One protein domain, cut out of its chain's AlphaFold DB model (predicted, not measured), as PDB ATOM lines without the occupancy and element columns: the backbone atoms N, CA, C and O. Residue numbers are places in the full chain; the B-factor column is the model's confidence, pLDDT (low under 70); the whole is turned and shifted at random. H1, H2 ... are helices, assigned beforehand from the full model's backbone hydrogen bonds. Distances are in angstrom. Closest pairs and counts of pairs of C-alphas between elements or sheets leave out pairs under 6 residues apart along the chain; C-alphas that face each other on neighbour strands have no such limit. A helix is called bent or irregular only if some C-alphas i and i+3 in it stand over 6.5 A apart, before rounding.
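This is residues 2 to 80 of the 83 residues of an uncharacterized protein of Gemmatimonadaceae bacterium (UniProt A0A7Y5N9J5). The model is a wide, open V: one arm is the long helix H1, and the other arm is H2 with a small head of two shorter helices, H3 and H4, at its far end. H1 sticks out alone, residues 27 to 33 make the turn of the V, and from the end of H2 the chain goes into H3 and then folds back through H4 toward H2. The printed part has 79 residues with four named helices, H1, H2, H3 and H4 in that order, and no named strand; its class is all helix. It is only just loose, close to extended, with a radius of gyration of the C-alphas of 17.0 A, and its outline is flat, with spans of 43 by 43 by 17 A.

H1, the longest helix, is residues 2 to 26, from C-alpha 2 at (146.876, 134.572, 152.437) to C-alpha 26 at (121.381, 137.210, 179.329), 37.2 A. It is neither bent nor irregular, but only just: C-alphas 4 and 7 are 6.1 A apart. H2 is residues 34 to 51, 26.2 A long. H3 is residues 53 to 62, 14.5 A. H4 is residues 64 to 75, 15.2 A, and ends with C-alpha 75 at (127.204, 115.905, 165.362); it is only just irregular, with C-alphas 72 and 75 lying 6.53 A apart.

H1 touches no helix and is apart from H2, H3 and H4. Residues 2 to 41 stand free, of which 2 to 26 belong to H1 and 34 to 41 to H2. H2 and H4 are close but not clearly touching: their closest C-alphas, those of Arg 49 and Ile 71, are 7.8 A apart. Those two helices run opposite ways at a shallow tilt of 24 degrees. H2 and H3 meet only through their link. H3 and H4 touch, the closest C-alphas being those of Ala 59 and Ala 67, 5.1 A apart; they run opposite ways at a steep tilt of 57 degrees. In H2 and H3 every O i to N i+4 pair is within hydrogen-bond range; in H1 18 of 21 are, and in H4 7 of 8.

The C-alphas farthest apart, those of Gly 2 and Asp 30, are 46.0 A apart, and those of Gly 2 and Ala 80 are 40.0 A apart. The printed part has no cut. The link from H1 to H2 is short, and those from H2 to H3 and from H3 to H4 are tight. The mean pLDDT of the printed part is 81.0, and 13 residues are under 70: 2 to 6, 29 to 32, 50 to 51, and 79 to 80.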
ATOM      1  N   GLY A   2     147.475 135.567 151.522       53.38
ATOM      2  CA  GLY A   2     146.876 134.572 152.437       53.38
ATOM      3  C   GLY A   2     147.205 134.703 153.935       53.38
ATOM      4  O   GLY A   2     146.359 134.382 154.760       53.38
ATOM      5  N   ALA A   3     148.380 135.221 154.309       57.31
ATOM      6  CA  ALA A   3     148.790 135.304 155.719       57.31
ATOM      7  C   ALA A   3     148.073 136.411 156.518       57.31
ATOM      8  O   ALA A   3     147.881 136.263 157.717       57.31
ATOM      9  N   ALA A   4     147.638 137.496 155.867       57.41
ATOM     10  CA  ALA A   4     146.951 138.613 156.526       57.41
ATOM     11  C   ALA A   4     145.448 138.354 156.754       57.41
ATOM     12  O   ALA A   4     144.843 138.965 157.629       57.41
ATOM     13  N   LEU A   5     144.846 137.428 155.998       58.97
ATOM     14  CA  LEU A   5     143.432 137.057 156.137       58.97
ATOM     15  C   LEU A   5     143.179 136.131 157.339       58.97
ATOM     16  O   LEU A   5     142.105 136.180 157.934       58.97
ATOM     17  N   GLN A   6     144.173 135.327 157.729       60.41
ATOM     18  CA  GLN A   6     144.068 134.380 158.847       60.41
ATOM     19  C   GLN A   6     143.853 135.080 160.212       60.41
ATOM     20  O   GLN A   6     142.906 134.716 160.914       60.41
ATOM     21  N   PRO A   7     144.614 136.135 160.581       70.25
ATOM     22  CA  PRO A   7     144.364 136.901 161.806       70.25
ATOM     23  C   PRO A   7     142.988 137.576 161.835       70.25
ATOM     24  O   PRO A   7     142.353 137.646 162.885       70.25
ATOM     25  N   VAL A   8     142.506 138.055 160.681       86.00
ATOM     26  CA  VAL A   8     141.211 138.746 160.573       86.00
ATOM     27  C   VAL A   8     140.050 137.771 160.760       86.00
ATOM     28  O   VAL A   8     139.117 138.075 161.504       86.00
ATOM     29  N   ALA A   9     140.121 136.589 160.141       87.19
ATOM     30  CA  ALA A   9     139.117 135.543 160.308       87.19
ATOM     31  C   ALA A   9     139.060 135.045 161.760       87.19
ATOM     32  O   ALA A   9     137.978 134.970 162.339       87.19
ATOM     33  N   ALA A  10     140.216 134.792 162.383       88.00
ATOM     34  CA  ALA A  10     140.280 134.363 163.780       88.00
ATOM     35  C   ALA A  10     139.673 135.406 164.734       88.00
ATOM     36  O   ALA A  10     138.878 135.064 165.612       88.00
ATOM     37  N   ALA A  11     139.987 136.689 164.532       91.31
ATOM     38  CA  ALA A  11     139.405 137.772 165.319       91.31
ATOM     39  C   ALA A  11     137.887 137.905 165.100       91.31
ATOM     40  O   ALA A  11     137.150 138.179 166.045       91.31
ATOM     41  N   ALA A  12     137.403 137.702 163.873       92.94
ATOM     42  CA  ALA A  12     135.973 137.729 163.578       92.94
ATOM     43  C   ALA A  12     135.227 136.571 164.254       92.94
ATOM     44  O   ALA A  12     134.208 136.810 164.897       92.94
ATOM     45  N   VAL A  13     135.764 135.349 164.179       94.75
ATOM     46  CA  VAL A  13     135.200 134.179 164.869       94.75
ATOM     47  C   VAL A  13     135.145 134.423 166.373       94.75
ATOM     48  O   VAL A  13     134.105 134.195 166.983       94.75
ATOM     49  N   ARG A  14     136.224 134.958 166.966       93.50
ATOM     50  CA  ARG A  14     136.247 135.306 168.392       93.50
ATOM     51  C   ARG A  14     135.103 136.252 168.755       93.50
ATOM     52  O   ARG A  14     134.351 135.946 169.668       93.50
ATOM     53  N   ARG A  15     134.912 137.332 167.992       95.62
ATOM     54  CA  ARG A  15     133.819 138.289 168.236       95.62
ATOM     55  C   ARG A  15     132.432 137.650 168.157       95.62
ATOM     56  O   ARG A  15     131.574 137.995 168.957       95.62
ATOM     57  N   VAL A  16     132.208 136.740 167.207       96.31
ATOM     58  CA  VAL A  16     130.924 136.026 167.087       96.31
ATOM     59  C   VAL A  16     130.684 135.134 168.303       96.31
ATOM     60  O   VAL A  16     129.588 135.147 168.855       96.31
ATOM     61  N   VAL A  17     131.706 134.398 168.744       96.25
ATOM     62  CA  VAL A  17     131.617 133.535 169.931       96.25
ATOM     63  C   VAL A  17     131.345 134.359 171.188       96.25
ATOM     64  O   VAL A  17     130.457 134.007 171.958       96.25
ATOM     65  N   ASP A  18     132.057 135.470 171.369       95.81
ATOM     66  CA  ASP A  18     131.891 136.337 172.537       95.81
ATOM     67  C   ASP A  18     130.483 136.959 172.567       95.81
ATOM     68  O   ASP A  18     129.827 136.972 173.609       95.81
ATOM     69  N   ALA A  19     129.974 137.406 171.412       96.00
ATOM     70  CA  ALA A  19     128.615 137.934 171.292       96.00
ATOM     71  C   ALA A  19     127.548 136.865 171.579       96.00
ATOM     72  O   ALA A  19     126.585 137.131 172.297       96.00
ATOM     73  N   PHE A  20     127.725 135.647 171.059       94.38
ATOM     74  CA  PHE A  20     126.828 134.530 171.354       94.38
ATOM     75  C   PHE A  20     126.813 134.197 172.852       94.38
ATOM     76  O   PHE A  20     125.744 134.020 173.430       94.38
ATOM     77  N   ALA A  21     127.983 134.155 173.497       93.00
ATOM     78  CA  ALA A  21     128.095 133.871 174.925       93.00
ATOM     79  C   ALA A  21     127.405 134.938 175.791       93.00
ATOM     80  O   ALA A  21     126.739 134.597 176.771       93.00
ATOM     81  N   ALA A  22     127.520 136.215 175.415       93.19
ATOM     82  CA  ALA A  22     126.807 137.301 176.081       93.19
ATOM     83  C   ALA A  22     125.283 137.121 175.972       93.19
ATOM     84  O   ALA A  22     124.596 137.103 176.992       93.19
ATOM     85  N   LEU A  23     124.767 136.867 174.761       91.06
ATOM     86  CA  LEU A  23     123.338 136.611 174.539       91.06
ATOM     87  C   LEU A  23     122.836 135.403 175.339       91.06
ATOM     88  O   LEU A  23     121.769 135.464 175.940       91.06
ATOM     89  N   ALA A  24     123.607 134.315 175.377       88.31
ATOM     90  CA  ALA A  24     123.248 133.115 176.127       88.31
ATOM     91  C   ALA A  24     123.234 133.348 177.648       88.31
ATOM     92  O   ALA A  24     122.416 132.757 178.347       88.31
ATOM     93  N   THR A  25     124.115 134.215 178.159       88.31
ATOM     94  CA  THR A  25     124.165 134.580 179.586       88.31
ATOM     95  C   THR A  25     122.966 135.438 179.991       88.31
ATOM     96  O   THR A  25     122.447 135.304 181.096       88.31
ATOM     97  N   GLU A  26     122.524 136.322 179.098       87.12
ATOM     98  CA  GLU A  26     121.381 137.210 179.329       87.12
ATOM     99  C   GLU A  26     120.030 136.531 179.064       87.12
ATOM    100  O   GLU A  26     118.997 136.997 179.556       87.12
ATOM    101  N   ALA A  27     120.023 135.433 178.302       83.94
ATOM    102  CA  ALA A  27     118.819 134.686 177.976       83.94
ATOM    103  C   ALA A  27     118.129 134.173 179.248       83.94
ATOM    104  O   ALA A  27     118.702 133.434 180.049       83.94
ATOM    105  N   ARG A  28     116.858 134.543 179.414       74.88
ATOM    106  CA  ARG A  28     116.018 134.042 180.502       74.88
ATOM    107  C   ARG A  28     115.103 132.936 179.990       74.88
ATOM    108  O   ARG A  28     114.466 133.081 178.949       74.88
ATOM    109  N   ALA A  29     115.049 131.830 180.730       63.66
ATOM    110  CA  ALA A  29     114.312 130.625 180.342       63.66
ATOM    111  C   ALA A  29     112.784 130.825 180.268       63.66
ATOM    112  O   ALA A  29     112.091 130.037 179.639       63.66
ATOM    113  N   ASP A  30     112.263 131.876 180.899       64.06
ATOM    114  CA  ASP A  30     110.842 132.229 180.965       64.06
ATOM    115  C   ASP A  30     110.349 133.056 179.763       64.06
ATOM    116  O   ASP A  30     109.144 133.226 179.589       64.06
ATOM    117  N   ALA A  31     111.255 133.554 178.915       59.97
ATOM    118  CA  ALA A  31     110.924 134.453 177.808       59.97
ATOM    119  C   ALA A  31     110.601 133.741 176.477       59.97
ATOM    120  O   ALA A  31     110.303 134.409 175.487       59.97
ATOM    121  N   SER A  32     110.678 132.408 176.420       68.06
ATOM    122  CA  SER A  32     110.538 131.635 175.179       68.06
ATOM    123  C   SER A  32     109.473 130.548 175.303       68.06
ATOM    124  O   SER A  32     109.399 129.868 176.320       68.06
ATOM    125  N   ASP A  33     108.671 130.373 174.249       79.88
ATOM    126  CA  ASP A  33     107.804 129.207 174.080       79.88
ATOM    127  C   ASP A  33     108.674 127.969 173.773       79.88
ATOM    128  O   ASP A  33     109.268 127.897 172.686       79.88
ATOM    129  N   PRO A  34     108.754 126.979 174.685       76.44
ATOM    130  CA  PRO A  34     109.589 125.795 174.495       76.44
ATOM    131  C   PRO A  34     109.231 125.007 173.229       76.44
ATOM    132  O   PRO A  34     110.115 124.452 172.579       76.44
ATOM    133  N   CYS A  35     107.953 124.998 172.832       80.94
ATOM    134  CA  CYS A  35     107.497 124.301 171.631       80.94
ATOM    135  C   CYS A  35     108.028 124.964 170.354       80.94
ATOM    136  O   CYS A  35     108.432 124.275 169.415       80.94
ATOM    137  N   ALA A  36     108.060 126.298 170.320       82.25
ATOM    138  CA  ALA A  36     108.599 127.051 169.193       82.25
ATOM    139  C   ALA A  36     110.123 126.887 169.077       82.25
ATOM    140  O   ALA A  36     110.645 126.736 167.970       82.25
ATOM    141  N   ALA A  37     110.833 126.868 170.210       81.94
ATOM    142  CA  ALA A  37     112.272 126.620 170.241       81.94
ATOM    143  C   ALA A  37     112.620 125.208 169.732       81.94
ATOM    144  O   ALA A  37     113.544 125.052 168.929       81.94
ATOM    145  N   ASP A  38     111.852 124.190 170.130       83.12
ATOM    146  CA  ASP A  38     112.051 122.818 169.661       83.12
ATOM    147  C   ASP A  38     111.721 122.636 168.168       83.12
ATOM    148  O   ASP A  38     112.449 121.930 167.468       83.12
ATOM    149  N   ASP A  39     110.676 123.289 167.641       85.75
ATOM    150  CA  ASP A  39     110.373 123.256 166.200       85.75
ATOM    151  C   ASP A  39     111.466 123.950 165.373       85.75
ATOM    152  O   ASP A  39     111.941 123.402 164.375       85.75
ATOM    153  N   ALA A  40     111.931 125.122 165.818       85.75
ATOM    154  CA  ALA A  40     113.046 125.819 165.181       85.75
ATOM    155  C   ALA A  40     114.316 124.952 165.167       85.75
ATOM    156  O   ALA A  40     114.981 124.833 164.132       85.75
ATOM    157  N   ARG A  41     114.612 124.285 166.288       83.94
ATOM    158  CA  ARG A  41     115.727 123.342 166.404       83.94
ATOM    159  C   ARG A  41     115.572 122.161 165.447       83.94
ATOM    160  O   ARG A  41     116.523 121.829 164.747       83.94
ATOM    161  N   ARG A  42     114.385 121.551 165.360       84.19
ATOM    162  CA  ARG A  42     114.120 120.432 164.443       84.19
ATOM    163  C   ARG A  42     114.375 120.822 162.988       84.19
ATOM    164  O   ARG A  42     115.141 120.140 162.314       84.19
ATOM    165  N   ARG A  43     113.797 121.935 162.527       85.06
ATOM    166  CA  ARG A  43     113.967 122.410 161.141       85.06
ATOM    167  C   ARG A  43     115.432 122.691 160.810       85.06
ATOM    168  O   ARG A  43     115.888 122.388 159.710       85.06
ATOM    169  N   TYR A  44     116.180 123.246 161.767       83.81
ATOM    170  CA  TYR A  44     117.621 123.454 161.626       83.81
ATOM    171  C   TYR A  44     118.365 122.126 161.417       83.81
ATOM    172  O   TYR A  44     119.164 122.015 160.484       83.81
ATOM    173  N   LEU A  45     118.081 121.117 162.244       80.94
ATOM    174  CA  LEU A  45     118.730 119.806 162.167       80.94
ATOM    175  C   LEU A  45     118.375 119.048 160.879       80.94
ATOM    176  O   LEU A  45     119.260 118.481 160.240       80.94
ATOM    177  N   GLU A  46     117.105 119.070 160.468       80.69
ATOM    178  CA  GLU A  46     116.644 118.471 159.207       80.69
ATOM    179  C   GLU A  46     117.392 119.069 158.011       80.69
ATOM    180  O   GLU A  46     117.927 118.335 157.180       80.69
ATOM    181  N   ARG A  47     117.541 120.397 157.977       80.44
ATOM    182  CA  ARG A  47     118.269 121.090 156.911       80.44
ATOM    183  C   ARG A  47     119.749 120.703 156.845       80.44
ATOM    184  O   ARG A  47     120.284 120.513 155.755       80.44
ATOM    185  N   HIS A  48     120.409 120.565 157.996       75.56
ATOM    186  CA  HIS A  48     121.828 120.189 158.054       75.56
ATOM    187  C   HIS A  48     122.068 118.738 157.634       75.56
ATOM    188  O   HIS A  48     123.119 118.425 157.080       75.56
ATOM    189  N   ARG A  49     121.089 117.851 157.828       70.38
ATOM    190  CA  ARG A  49     121.175 116.470 157.347       70.38
ATOM    191  C   ARG A  49     121.197 116.377 155.817       70.38
ATOM    192  O   ARG A  49     121.805 115.451 155.284       70.38
ATOM    193  N   GLU A  50     120.526 117.295 155.126       67.19
ATOM    194  CA  GLU A  50     120.353 117.245 153.669       67.19
ATOM    195  C   GLU A  50     121.444 117.999 152.893       67.19
ATOM    196  O   GLU A  50     121.809 117.570 151.800       67.19
ATOM    197  N   GLU A  51     121.981 119.095 153.439       68.50
ATOM    198  CA  GLU A  51     122.794 120.048 152.658       68.50
ATOM    199  C   GLU A  51     124.218 120.281 153.159       68.50
ATOM    200  O   GLU A  51     124.946 121.108 152.601       68.50
ATOM    201  N   ASP A  52     124.648 119.592 154.211       70.50
ATOM    202  CA  ASP A  52     125.966 119.855 154.770       70.50
ATOM    203  C   ASP A  52     127.077 119.298 153.852       70.50
ATOM    204  O   ASP A  52     127.315 118.094 153.725       70.50
ATOM    205  N   ASN A  53     127.783 120.220 153.190       70.31
ATOM    206  CA  ASN A  53     128.930 119.940 152.321       70.31
ATOM    207  C   ASN A  53     130.057 119.187 153.053       70.31
ATOM    208  O   ASN A  53     130.827 118.453 152.425       70.31
ATOM    209  N   GLY A  54     130.149 119.331 154.379       74.94
ATOM    210  CA  GLY A  54     131.040 118.547 155.224       74.94
ATOM    211  C   GLY A  54     130.729 117.053 155.165       74.94
ATOM    212  O   GLY A  54     131.647 116.239 155.222       74.94
ATOM    213  N   LEU A  55     129.472 116.665 154.940       73.06
ATOM    214  CA  LEU A  55     129.061 115.259 154.866       73.06
ATOM    215  C   LEU A  55     129.565 114.590 153.599       73.06
ATOM    216  O   LEU A  55     130.055 113.464 153.654       73.06
ATOM    217  N   ALA A  56     129.506 115.295 152.469       81.31
ATOM    218  CA  ALA A  56     130.077 114.811 151.218       81.31
ATOM    219  C   ALA A  56     131.596 114.603 151.350       81.31
ATOM    220  O   ALA A  56     132.139 113.611 150.858       81.31
ATOM    221  N   LEU A  57     132.282 115.502 152.066       86.00
ATOM    222  CA  LEU A  57     133.710 115.368 152.349       86.00
ATOM    223  C   LEU A  57     134.004 114.175 153.272       86.00
ATOM    224  O   LEU A  57     134.874 113.365 152.957       86.00
ATOM    225  N   LEU A  58     133.270 114.033 154.378       87.25
ATOM    226  CA  LEU A  58     133.436 112.917 155.315       87.25
ATOM    227  C   LEU A  58     133.148 111.571 154.643       87.25
ATOM    228  O   LEU A  58     133.925 110.632 154.801       87.25
ATOM    229  N   ALA A  59     132.094 111.489 153.830       87.56
ATOM    230  CA  ALA A  59     131.759 110.295 153.064       87.56
ATOM    231  C   ALA A  59     132.851 109.930 152.050       87.56
ATOM    232  O   ALA A  59     133.154 108.753 151.864       87.56
ATOM    233  N   ARG A  60     133.479 110.931 151.422       89.56
ATOM    234  CA  ARG A  60     134.597 110.715 150.496       89.56
ATOM    235  C   ARG A  60     135.849 110.180 151.197       89.56
ATOM    236  O   ARG A  60     136.572 109.401 150.585       89.56
ATOM    237  N   ILE A  61     136.124 110.605 152.430       93.88
ATOM    238  CA  ILE A  61     137.342 110.217 153.164       93.88
ATOM    239  C   ILE A  61     137.153 108.883 153.903       93.88
ATOM    240  O   ILE A  61     138.047 108.041 153.876       93.88
ATOM    241  N   PHE A  62     136.000 108.683 154.544       93.12
ATOM    242  CA  PHE A  62     135.767 107.575 155.481       93.12
ATOM    243  C   PHE A  62     134.664 106.602 155.041       93.12
ATOM    244  O   PHE A  62     134.473 105.559 155.663       93.12
ATOM    245  N   GLY A  63     133.946 106.913 153.961       90.69
ATOM    246  CA  GLY A  63     132.828 106.119 153.458       90.69
ATOM    247  C   GLY A  63     131.462 106.584 153.971       90.69
ATOM    248  O   GLY A  63     131.332 107.208 155.025       90.69
ATOM    249  N   ASN A  64     130.417 106.260 153.202       86.25
ATOM    250  CA  ASN A  64     129.042 106.710 153.459       86.25
ATOM    251  C   ASN A  64     128.485 106.229 154.805       86.25
ATOM    252  O   ASN A  64     127.843 107.004 155.508       86.25
ATOM    253  N   GLU A  65     128.729 104.971 155.172       87.94
ATOM    254  CA  GLU A  65     128.215 104.399 156.424       87.94
ATOM    255  C   GLU A  65     128.849 105.062 157.652       87.94
ATOM    256  O   GLU A  65     128.145 105.440 158.587       87.94
ATOM    257  N   TRP A  66     130.166 105.296 157.614       90.56
ATOM    258  CA  TRP A  66     130.868 106.000 158.686       90.56
ATOM    259  C   TRP A  66     130.374 107.444 158.820       90.56
ATOM    260  O   TRP A  66     130.064 107.887 159.923       90.56
ATOM    261  N   ALA A  67     130.234 108.165 157.704       86.12
ATOM    262  CA  ALA A  67     129.745 109.542 157.717       86.12
ATOM    263  C   ALA A  67     128.315 109.634 158.273       86.12
ATOM    264  O   ALA A  67     128.036 110.492 159.106       86.12
ATOM    265  N   ARG A  68     127.422 108.709 157.886       81.56
ATOM    266  CA  ARG A  68     126.056 108.623 158.432       81.56
ATOM    267  C   ARG A  68     126.050 108.373 159.937       81.56
ATOM    268  O   ARG A  68     125.305 109.046 160.647       81.56
ATOM    269  N   ALA A  69     126.878 107.446 160.418       84.38
ATOM    270  CA  ALA A  69     127.015 107.177 161.847       84.38
ATOM    271  C   ALA A  69     127.558 108.400 162.601       84.38
ATOM    272  O   ALA A  69     126.995 108.785 163.616       84.38
ATOM    273  N   TYR A  70     128.578 109.079 162.073       85.88
ATOM    274  CA  TYR A  70     129.153 110.271 162.700       85.88
ATOM    275  C   TYR A  70     128.150 111.431 162.824       85.88
ATOM    276  O   TYR A  70     128.063 112.076 163.867       85.88
ATOM    277  N   ILE A  71     127.340 111.672 161.789       79.12
ATOM    278  CA  ILE A  71     126.256 112.666 161.843       79.12
ATOM    279  C   ILE A  71     125.272 112.311 162.948       79.12
ATOM    280  O   ILE A  71     124.955 113.148 163.789       79.12
ATOM    281  N   ARG A  72     124.781 111.070 162.911       78.56
ATOM    282  CA  ARG A  72     123.731 110.596 163.801       78.56
ATOM    283  C   ARG A  72     124.202 110.565 165.247       78.56
ATOM    284  O   ARG A  72     123.436 110.965 166.101       78.56
ATOM    285  N   ASP A  73     125.417 110.101 165.515       84.00
ATOM    286  CA  ASP A  73     125.851 109.755 166.872       84.00
ATOM    287  C   ASP A  73     126.719 110.843 167.523       84.00
ATOM    288  O   ASP A  73     126.832 110.874 168.746       84.00
ATOM    289  N   VAL A  74     127.339 111.730 166.729       85.56
ATOM    290  CA  VAL A  74     128.292 112.736 167.233       85.56
ATOM    291  C   VAL A  74     127.829 114.161 166.959       85.56
ATOM    292  O   VAL A  74     127.740 114.952 167.894       85.56
ATOM    293  N   LEU A  75     127.551 114.517 165.701       80.31
ATOM    294  CA  LEU A  75     127.204 115.905 165.362       80.31
ATOM    295  C   LEU A  75     125.783 116.271 165.793       80.31
ATOM    296  O   LEU A  75     125.560 117.360 166.315       80.31
ATOM    297  N   PHE A  76     124.834 115.358 165.592       78.69
ATOM    298  CA  PHE A  76     123.418 115.576 165.869       78.69
ATOM    299  C   PHE A  76     122.785 114.351 166.558       78.69
ATOM    300  O   PHE A  76     121.851 113.762 166.008       78.69
ATOM    301  N   PRO A  77     123.247 113.979 167.771       75.12
ATOM    302  CA  PRO A  77     122.749 112.823 168.533       75.12
ATOM    303  C   PRO A  77     121.229 112.815 168.722       75.12
ATOM    304  O   PRO A  77     120.589 111.765 168.686       75.12
ATOM    305  N   ASP A  78     120.619 113.992 168.834       72.12
ATOM    306  CA  ASP A  78     119.174 114.136 169.015       72.12
ATOM    307  C   ASP A  78     118.350 113.679 167.797       72.12
ATOM    308  O   ASP A  78     117.165 113.372 167.940       72.12
ATOM    309  N   LEU A  79     118.963 113.586 166.608       64.06
ATOM    310  CA  LEU A  79     118.330 112.988 165.428       64.06
ATOM    311  C   LEU A  79     118.237 111.460 165.526       64.06
ATOM    312  O   LEU A  79     117.369 110.871 164.887       64.06
ATOM    313  N   ALA A  80     119.113 110.819 166.305       58.84
ATOM    314  CA  ALA A  80     119.152 109.367 166.488       58.84
ATOM    315  C   ALA A  80     118.050 108.862 167.427       58.84
ATOM    316  O   ALA A  80     117.512 107.778 167.244       58.84
TER     317      ALA A  80